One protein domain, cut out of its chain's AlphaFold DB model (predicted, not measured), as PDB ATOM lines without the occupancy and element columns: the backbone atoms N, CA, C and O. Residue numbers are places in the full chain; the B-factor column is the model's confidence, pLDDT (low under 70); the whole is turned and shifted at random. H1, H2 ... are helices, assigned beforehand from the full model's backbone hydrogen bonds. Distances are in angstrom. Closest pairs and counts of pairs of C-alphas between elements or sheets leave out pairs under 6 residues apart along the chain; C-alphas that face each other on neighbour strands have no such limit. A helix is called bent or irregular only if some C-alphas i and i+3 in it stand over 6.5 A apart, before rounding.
ATOM      1  N   PHE A  99      27.072  31.897  62.085       63.84
ATOM      2  CA  PHE A  99      26.062  32.902  61.791       63.84
ATOM      3  C   PHE A  99      26.113  33.931  62.929       63.84
ATOM      4  O   PHE A  99      25.945  33.565  64.087       63.84
ATOM      5  N   LEU A 100      26.309  35.215  62.614       65.69
ATOM      6  CA  LEU A 100      26.293  36.315  63.602       65.69
ATOM      7  C   LEU A 100      24.930  36.482  64.312       65.69
ATOM      8  O   LEU A 100      24.794  37.298  65.215       65.69
ATOM      9  N   GLY A 101      23.914  35.718  63.903       71.06
ATOM     10  CA  GLY A 101      22.612  35.622  64.544       71.06
ATOM     11  C   GLY A 101      21.853  34.409  64.004       71.06
ATOM     12  O   GLY A 101      21.967  34.076  62.826       71.06
ATOM     13  N   THR A 102      21.083  33.736  64.857       75.94
ATOM     14  CA  THR A 102      20.312  32.526  64.505       75.94
ATOM     15  C   THR A 102      18.899  32.833  64.004       75.94
ATOM     16  O   THR A 102      18.157  31.921  63.638       75.94
ATOM     17  N   SER A 103      18.505  34.111  63.962       87.44
ATOM     18  CA  SER A 103      17.193  34.508  63.456       87.44
ATOM     19  C   SER A 103      17.111  34.327  61.938       87.44
ATOM     20  O   SER A 103      18.086  34.521  61.209       87.44
ATOM     21  N   ARG A 104      15.915  33.999  61.433       86.38
ATOM     22  CA  ARG A 104      15.663  33.852  59.986       86.38
ATOM     23  C   ARG A 104      16.128  35.082  59.200       86.38
ATOM     24  O   ARG A 104      16.728  34.930  58.140       86.38
ATOM     25  N   ASN A 105      15.873  36.278  59.731       86.94
ATOM     26  CA  ASN A 105      16.263  37.527  59.085       86.94
ATOM     27  C   ASN A 105      17.789  37.711  59.062       86.94
ATOM     28  O   ASN A 105      18.344  38.053  58.023       86.94
ATOM     29  N   ALA A 106      18.483  37.404  60.165       83.75
ATOM     30  CA  ALA A 106      19.943  37.480  60.222       83.75
ATOM     31  C   ALA A 106      20.597  36.545  59.193       83.75
ATOM     32  O   ALA A 106      21.526  36.947  58.493       83.75
ATOM     33  N   VAL A 107      20.064  35.328  59.039       83.50
ATOM     34  CA  VAL A 107      20.529  34.376  58.020       83.50
ATOM     35  C   VAL A 107      20.267  34.901  56.606       83.50
ATOM     36  O   VAL A 107      21.159  34.837  55.762       83.50
ATOM     37  N   MET A 108      19.076  35.446  56.333       86.25
ATOM     38  CA  MET A 108      18.758  36.018  55.018       86.25
ATOM     39  C   MET A 108      19.692  37.175  54.663       86.25
ATOM     40  O   MET A 108      20.279  37.170  53.584       86.25
ATOM     41  N   ILE A 109      19.881  38.129  55.576       88.12
ATOM     42  CA  ILE A 109      20.771  39.277  55.374       88.12
ATOM     43  C   ILE A 109      22.207  38.812  55.113       88.12
ATOM     44  O   ILE A 109      22.854  39.310  54.196       88.12
ATOM     45  N   GLN A 110      22.701  37.810  55.845       82.69
ATOM     46  CA  GLN A 110      24.041  37.261  55.616       82.69
ATOM     47  C   GLN A 110      24.198  36.632  54.233       82.69
ATOM     48  O   GLN A 110      25.240  36.803  53.602       82.69
ATOM     49  N   ILE A 111      23.172  35.933  53.739       84.06
ATOM     50  CA  ILE A 111      23.177  35.384  52.379       84.06
ATOM     51  C   ILE A 111      23.200  36.520  51.350       84.06
ATOM     52  O   ILE A 111      24.014  36.475  50.429       84.06
ATOM     53  N   TRP A 112      22.375  37.557  51.525       88.12
ATOM     54  CA  TRP A 112      22.357  38.715  50.626       88.12
ATOM     55  C   TRP A 112      23.702  39.445  50.590       88.12
ATOM     56  O   TRP A 112      24.237  39.678  49.507       88.12
ATOM     57  N   ILE A 113      24.302  39.729  51.752       87.50
ATOM     58  CA  ILE A 113      25.625  40.365  51.847       87.50
ATOM     59  C   ILE A 113      26.693  39.493  51.178       87.50
ATOM     60  O   ILE A 113      27.504  40.001  50.409       87.50
ATOM     61  N   ALA A 114      26.679  38.178  51.415       85.12
ATOM     62  CA  ALA A 114      27.609  37.245  50.783       85.12
ATOM     63  C   ALA A 114      27.494  37.241  49.250       85.12
ATOM     64  O   ALA A 114      28.510  37.198  48.554       85.12
ATOM     65  N   MET A 115      26.269  37.301  48.721       87.81
ATOM     66  CA  MET A 115      26.023  37.377  47.280       87.81
ATOM     67  C   MET A 115      26.514  38.702  46.687       87.81
ATOM     68  O   MET A 115      27.194  38.683  45.663       87.81
ATOM     69  N   ILE A 116      26.232  39.833  47.345       89.62
ATOM     70  CA  ILE A 116      26.702  41.160  46.917       89.62
ATOM     71  C   ILE A 116      28.235  41.224  46.950       89.62
ATOM     72  O   ILE A 116      28.854  41.633  45.973       89.62
ATOM     73  N   ALA A 117      28.865  40.757  48.030       87.19
ATOM     74  CA  ALA A 117      30.320  40.732  48.155       87.19
ATOM     75  C   ALA A 117      30.978  39.876  47.062       87.19
ATOM     76  O   ALA A 117      31.968  40.291  46.462       87.19
ATOM     77  N   TYR A 118      30.414  38.700  46.760       86.38
ATOM     78  CA  TYR A 118      30.909  37.861  45.668       86.38
ATOM     79  C   TYR A 118      30.758  38.544  44.303       86.38
ATOM     80  O   TYR A 118      31.672  38.472  43.486       86.38
ATOM     81  N   LEU A 119      29.636  39.227  44.059       88.56
ATOM     82  CA  LEU A 119      29.417  39.981  42.823       88.56
ATOM     83  C   LEU A 119      30.453  41.098  42.653       88.56
ATOM     84  O   LEU A 119      31.006  41.256  41.567       88.56
ATOM     85  N   LEU A 120      30.759  41.832  43.726       87.44
ATOM     86  CA  LEU A 120      31.800  42.859  43.717       87.44
ATOM     87  C   LEU A 120      33.174  42.252  43.423       87.44
ATOM     88  O   LEU A 120      33.871  42.725  42.536       87.44
ATOM     89  N   LEU A 121      33.545  41.159  44.093       85.06
ATOM     90  CA  LEU A 121      34.808  40.455  43.838       85.06
ATOM     91  C   LEU A 121      34.927  39.974  42.390       85.06
ATOM     92  O   LEU A 121      35.996  40.080  41.792       85.06
ATOM     93  N   TRP A 122      33.832  39.467  41.825       85.00
ATOM     94  CA  TRP A 122      33.770  39.081  40.420       85.00
ATOM     95  C   TRP A 122      33.953  40.288  39.496       85.00
ATOM     96  O   TRP A 122      34.675  40.204  38.505       85.00
ATOM     97  N   ASN A 123      33.337  41.424  39.823       86.25
ATOM     98  CA  ASN A 123      33.511  42.660  39.067       86.25
ATOM     99  C   ASN A 123      34.963  43.167  39.128       86.25
ATOM    100  O   ASN A 123      35.527  43.491  38.089       86.25
ATOM    101  N   LEU A 124      35.612  43.127  40.297       83.38
ATOM    102  CA  LEU A 124      37.042  43.437  40.424       83.38
ATOM    103  C   LEU A 124      37.910  42.492  39.583       83.38
ATOM    104  O   LEU A 124      38.848  42.937  38.929       83.38
ATOM    105  N   GLN A 125      37.598  41.192  39.583       83.69
ATOM    106  CA  GLN A 125      38.302  40.217  38.749       83.69
ATOM    107  C   GLN A 125      38.145  40.537  37.257       83.69
ATOM    108  O   GLN A 125      39.102  40.389  36.506       83.69
ATOM    109  N   TYR A 126      36.959  40.985  36.840       83.19
ATOM    110  CA  TYR A 126      36.677  41.385  35.463       83.19
ATOM    111  C   TYR A 126      37.405  42.674  35.051       83.19
ATOM    112  O   TYR A 126      37.858  42.783  33.916       83.19
ATOM    113  N   LEU A 127      37.530  43.644  35.963       80.06
ATOM    114  CA  LEU A 127      38.249  44.899  35.719       80.06
ATOM    115  C   LEU A 127      39.774  44.724  35.714       80.06
ATOM    116  O   LEU A 127      40.481  45.523  35.102       80.06
ATOM    117  N   SER A 128      40.294  43.702  36.394       77.62
ATOM    118  CA  SER A 128      41.730  43.444  36.421       77.62
ATOM    119  C   SER A 128      42.242  42.944  35.072       77.62
ATOM    120  O   SER A 128      41.686  42.034  34.462       77.62
ATOM    121  N   ARG A 129      43.385  43.483  34.639       67.12
ATOM    122  CA  ARG A 129      44.086  43.054  33.419       67.12
ATOM    123  C   ARG A 129      44.795  41.700  33.566       67.12
ATOM    124  O   ARG A 129      45.303  41.168  32.580       67.12
ATOM    125  N   ARG A 130      44.873  41.139  34.781       67.88
ATOM    126  CA  ARG A 130      45.554  39.865  35.076       67.88
ATOM    127  C   ARG A 130      44.563  38.788  35.522       67.88
ATOM    128  O   ARG A 130      43.546  39.077  36.139       67.88
ATOM    129  N   ASN A 131      44.921  37.519  35.303       69.69
ATOM    130  CA  ASN A 131      44.142  36.348  35.734       69.69
ATOM    131  C   ASN A 131      44.224  36.120  37.256       69.69
ATOM    132  O   ASN A 131      44.757  35.114  37.730       69.69
ATOM    133  N   TRP A 132      43.712  37.064  38.042       75.38
ATOM    134  CA  TRP A 132      43.574  36.896  39.481       75.38
ATOM    135  C   TRP A 132      42.551  35.808  39.795       75.38
ATOM    136  O   TRP A 132      41.499  35.710  39.164       75.38
ATOM    137  N   THR A 133      42.841  34.996  40.811       81.62
ATOM    138  CA  THR A 133      41.846  34.071  41.360       81.62
ATOM    139  C   THR A 133      41.025  34.770  42.440       81.62
ATOM    140  O   THR A 133      41.562  35.565  43.215       81.62
ATOM    141  N   ILE A 134      39.741  34.419  42.552       79.62
ATOM    142  CA  ILE A 134      38.835  34.947  43.589       79.62
ATOM    143  C   ILE A 134      39.424  34.762  44.999       79.62
ATOM    144  O   ILE A 134      39.316  35.641  45.846       79.62
ATOM    145  N   GLN A 135      40.112  33.645  45.247       77.50
ATOM    146  CA  GLN A 135      40.750  33.362  46.538       77.50
ATOM    147  C   GLN A 135      41.862  34.361  46.880       77.50
ATOM    148  O   GLN A 135      41.985  34.774  48.033       77.50
ATOM    149  N   SER A 136      42.678  34.740  45.892       79.50
ATOM    150  CA  SER A 136      43.725  35.747  46.071       79.50
ATOM    151  C   SER A 136      43.117  37.121  46.342       79.50
ATOM    152  O   SER A 136      43.549  37.789  47.280       79.50
ATOM    153  N   LEU A 137      42.075  37.499  45.593       81.12
ATOM    154  CA  LEU A 137      41.370  38.772  45.779       81.12
ATOM    155  C   LEU A 137      40.767  38.882  47.182       81.12
ATOM    156  O   LEU A 137      40.978  39.875  47.864       81.12
ATOM    157  N   ILE A 138      40.109  37.828  47.669       80.88
ATOM    158  CA  ILE A 138      39.507  37.811  49.012       80.88
ATOM    159  C   ILE A 138      40.543  37.979  50.124       80.88
ATOM    160  O   ILE A 138      40.246  38.590  51.147       80.88
ATOM    161  N   ARG A 139      41.762  37.454  49.956       79.12
ATOM    162  CA  ARG A 139      42.846  37.647  50.937       79.12
ATOM    163  C   ARG A 139      43.425  39.053  50.904       79.12
ATOM    164  O   ARG A 139      43.913  39.531  51.921       79.12
ATOM    165  N   LEU A 140      43.398  39.673  49.735       79.81
ATOM    166  CA  LEU A 140      43.993  40.971  49.478       79.81
ATOM    167  C   LEU A 140      43.051  42.113  49.876       79.81
ATOM    168  O   LEU A 140      43.528  43.101  50.416       79.81
ATOM    169  N   ILE A 141      41.729  41.942  49.733       81.94
ATOM    170  CA  ILE A 141      40.725  42.949  50.117       81.94
ATOM    171  C   ILE A 141      40.927  43.477  51.547       81.94
ATOM    172  O   ILE A 141      41.014  44.690  51.686       81.94
ATOM    173  N   PRO A 142      41.056  42.650  52.608       79.88
ATOM    174  CA  PRO A 142      41.301  43.173  53.949       79.88
ATOM    175  C   PRO A 142      42.613  43.954  54.045       79.88
ATOM    176  O   PRO A 142      42.642  45.011  54.655       79.88
ATOM    177  N   VAL A 143      43.689  43.470  53.415       78.75
ATOM    178  CA  VAL A 143      45.000  44.143  53.435       78.75
ATOM    179  C   VAL A 143      44.910  45.528  52.801       78.75
ATOM    180  O   VAL A 143      45.480  46.473  53.333       78.75
ATOM    181  N   VAL A 144      44.168  45.650  51.699       78.06
ATOM    182  CA  VAL A 144      43.907  46.939  51.054       78.06
ATOM    183  C   VAL A 144      42.964  47.790  51.876       78.06
ATOM    184  O   VAL A 144      43.208  48.967  52.002       78.06
ATOM    185  N   LEU A 145      41.922  47.227  52.481       78.25
ATOM    186  CA  LEU A 145      41.000  48.006  53.307       78.25
ATOM    187  C   LEU A 145      41.698  48.606  54.539       78.25
ATOM    188  O   LEU A 145      41.331  49.681  54.992       78.25
ATOM    189  N   PHE A 146      42.704  47.907  55.072       78.62
ATOM    190  CA  PHE A 146      43.540  48.374  56.179       78.62
ATOM    191  C   PHE A 146      44.770  49.180  55.732       78.62
ATOM    192  O   PHE A 146      45.563  49.581  56.581       78.62
ATOM    193  N   SER A 147      44.954  49.408  54.430       71.88
ATOM    194  CA  SER A 147      46.032  50.242  53.888       71.88
ATOM    195  C   SER A 147      45.426  51.410  53.112       71.88
ATOM    196  O   SER A 147      44.531  51.202  52.311       71.88
ATOM    197  N   ASP A 148      45.954  52.627  53.218       68.69
ATOM    198  CA  ASP A 148      45.488  53.763  52.393       68.69
ATOM    199  C   ASP A 148      45.975  53.674  50.925       68.69
ATOM    200  O   ASP A 148      46.495  54.630  50.355       68.69
ATOM    201  N   LYS A 149      45.877  52.493  50.299       72.19
ATOM    202  CA  LYS A 149      46.300  52.235  48.916       72.19
ATOM    203  C   LYS A 149      45.097  52.121  47.992       72.19
ATOM    204  O   LYS A 149      44.083  51.520  48.340       72.19
ATOM    205  N   ASN A 150      45.243  52.637  46.775       76.50
ATOM    206  CA  ASN A 150      44.216  52.496  45.758       76.50
ATOM    207  C   ASN A 150      44.115  51.029  45.299       76.50
ATOM    208  O   ASN A 150      45.119  50.374  45.013       76.50
ATOM    209  N   ILE A 151      42.889  50.508  45.231       72.69
ATOM    210  CA  ILE A 151      42.607  49.131  44.807       72.69
ATOM    211  C   ILE A 151      43.076  48.903  43.364       72.69
ATOM    212  O   ILE A 151      43.577  47.823  43.056       72.69
ATOM    213  N   TYR A 152      42.942  49.906  42.489       72.12
ATOM    214  CA  TYR A 152      43.279  49.773  41.070       72.12
ATOM    215  C   TYR A 152      44.783  49.588  40.840       72.12
ATOM    216  O   TYR A 152      45.164  48.679  40.106       72.12
ATOM    217  N   ASP A 153      45.625  50.341  41.554       72.12
ATOM    218  CA  ASP A 153      47.088  50.225  41.457       72.12
ATOM    219  C   ASP A 153      47.569  48.810  41.812       72.12
ATOM    220  O   ASP A 153      48.494  48.270  41.208       72.12
ATOM    221  N   LEU A 154      46.898  48.166  42.768       69.94
ATOM    222  CA  LEU A 154      47.240  46.818  43.208       69.94
ATOM    223  C   LEU A 154      46.684  45.716  42.295       69.94
ATOM    224  O   LEU A 154      47.248  44.623  42.239       69.94
ATOM    225  N   LEU A 155      45.582  45.976  41.585       70.06
ATOM    226  CA  LEU A 155      45.025  45.040  40.602       70.06
ATOM    227  C   LEU A 155      45.921  44.903  39.361       70.06
ATOM    228  O   LEU A 155      45.908  43.837  38.732       70.06
ATOM    229  N   ASP A 156      46.689  45.948  39.033       68.25
ATOM    230  CA  ASP A 156      47.702  45.946  37.969       68.25
ATOM    231  C   ASP A 156      49.027  45.288  38.405       68.25
ATOM    232  O   ASP A 156      49.780  44.742  37.576       68.25
ATOM    233  N   ASP A 157      49.272  45.252  39.716       64.88
ATOM    234  CA  ASP A 157      50.423  44.599  40.327       64.88
ATOM    235  C   ASP A 157      50.347  43.059  40.215       64.88
ATOM    236  O   ASP A 157      49.288  42.458  40.001       64.88
TER     237      ASP A 157
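What this domain is: This is residues 99 to 157 of the 175 residues of a protein of Clostridiaceae bacterium (UniProt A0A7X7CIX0). One long helix, H1, makes the long axis, and near its last residues the shorter helix H2 meets it almost at a right angle, in the shape of an L. The small helix H3 closes up a loose head at this corner, while at the other end of H1 residues 99 to 103 fold back beside its first turns; between the two ends, residues 111 to 116 of H1 stand free. The printed part has 59 residues with three named helices, in the order H1, H2, H3, and no named strand; its class is all helix. The whole is loose, with a radius of gyration of the C-alphas of 14.0 A, and elongated, spanning 42 by 23 by 15 A.

How they stand to each other: Begin with H1, residues 104 to 127, and look at its residues 121 to 125: with these alone it touches H2, residues 134 to 145. H2 in turn touches H1 with residues 134 to 138 alone. The closest C-alphas of the two are those of Leu 121 and Ile 134, 6.8 A apart, and their lines stand about perpendicular, at 83 degrees. Go on to H3, residues 151 to 156, which is close to H2 but not clearly touching: their closest C-alphas, those of Val 144 and Ile 151, are 6.7 A apart. H2 and H3 run opposite ways at a steep tilt of 46 degrees. H1 and H3 are near each other, with 7 pairs of C-alphas within 10 A but no pair within 8 A. In the backbones of H1 and H3 you will find each O i to N i+4 pair within hydrogen-bond range; in H2, 6 of 8 are.

Where its parts are: Find C-alpha 104 at (15.663, 33.852, 59.986); from there H1 runs 34.9 A through 24 residues to C-alpha 127 at (38.249, 44.899, 35.719). H2 starts at C-alpha 134 and runs 16.4 A to C-alpha 145. It is neither bent nor irregular, but only just: C-alphas 139 and 142 are 6.5 A apart. H3 covers 9.1 A and ends at C-alpha 156, at (47.702, 45.946, 37.969).

The domain as a whole: The two C-alphas farthest apart are those of Ser 103 and Asp 157, at 41.7 A. The printed part, residues 99 to 157, has no cut. The link from H1 to H2, 6 residues, is short; that from H2 to H3, 5 residues, is tight. Residues 145 to 150, of which 145 belongs to H2, stand free. Look at the B-factor column for the model's confidence: the mean pLDDT of the printed part is 79.2, and it is under 70 at residues 99 to 100, 129 to 131, 148, 154 and 156 to 157.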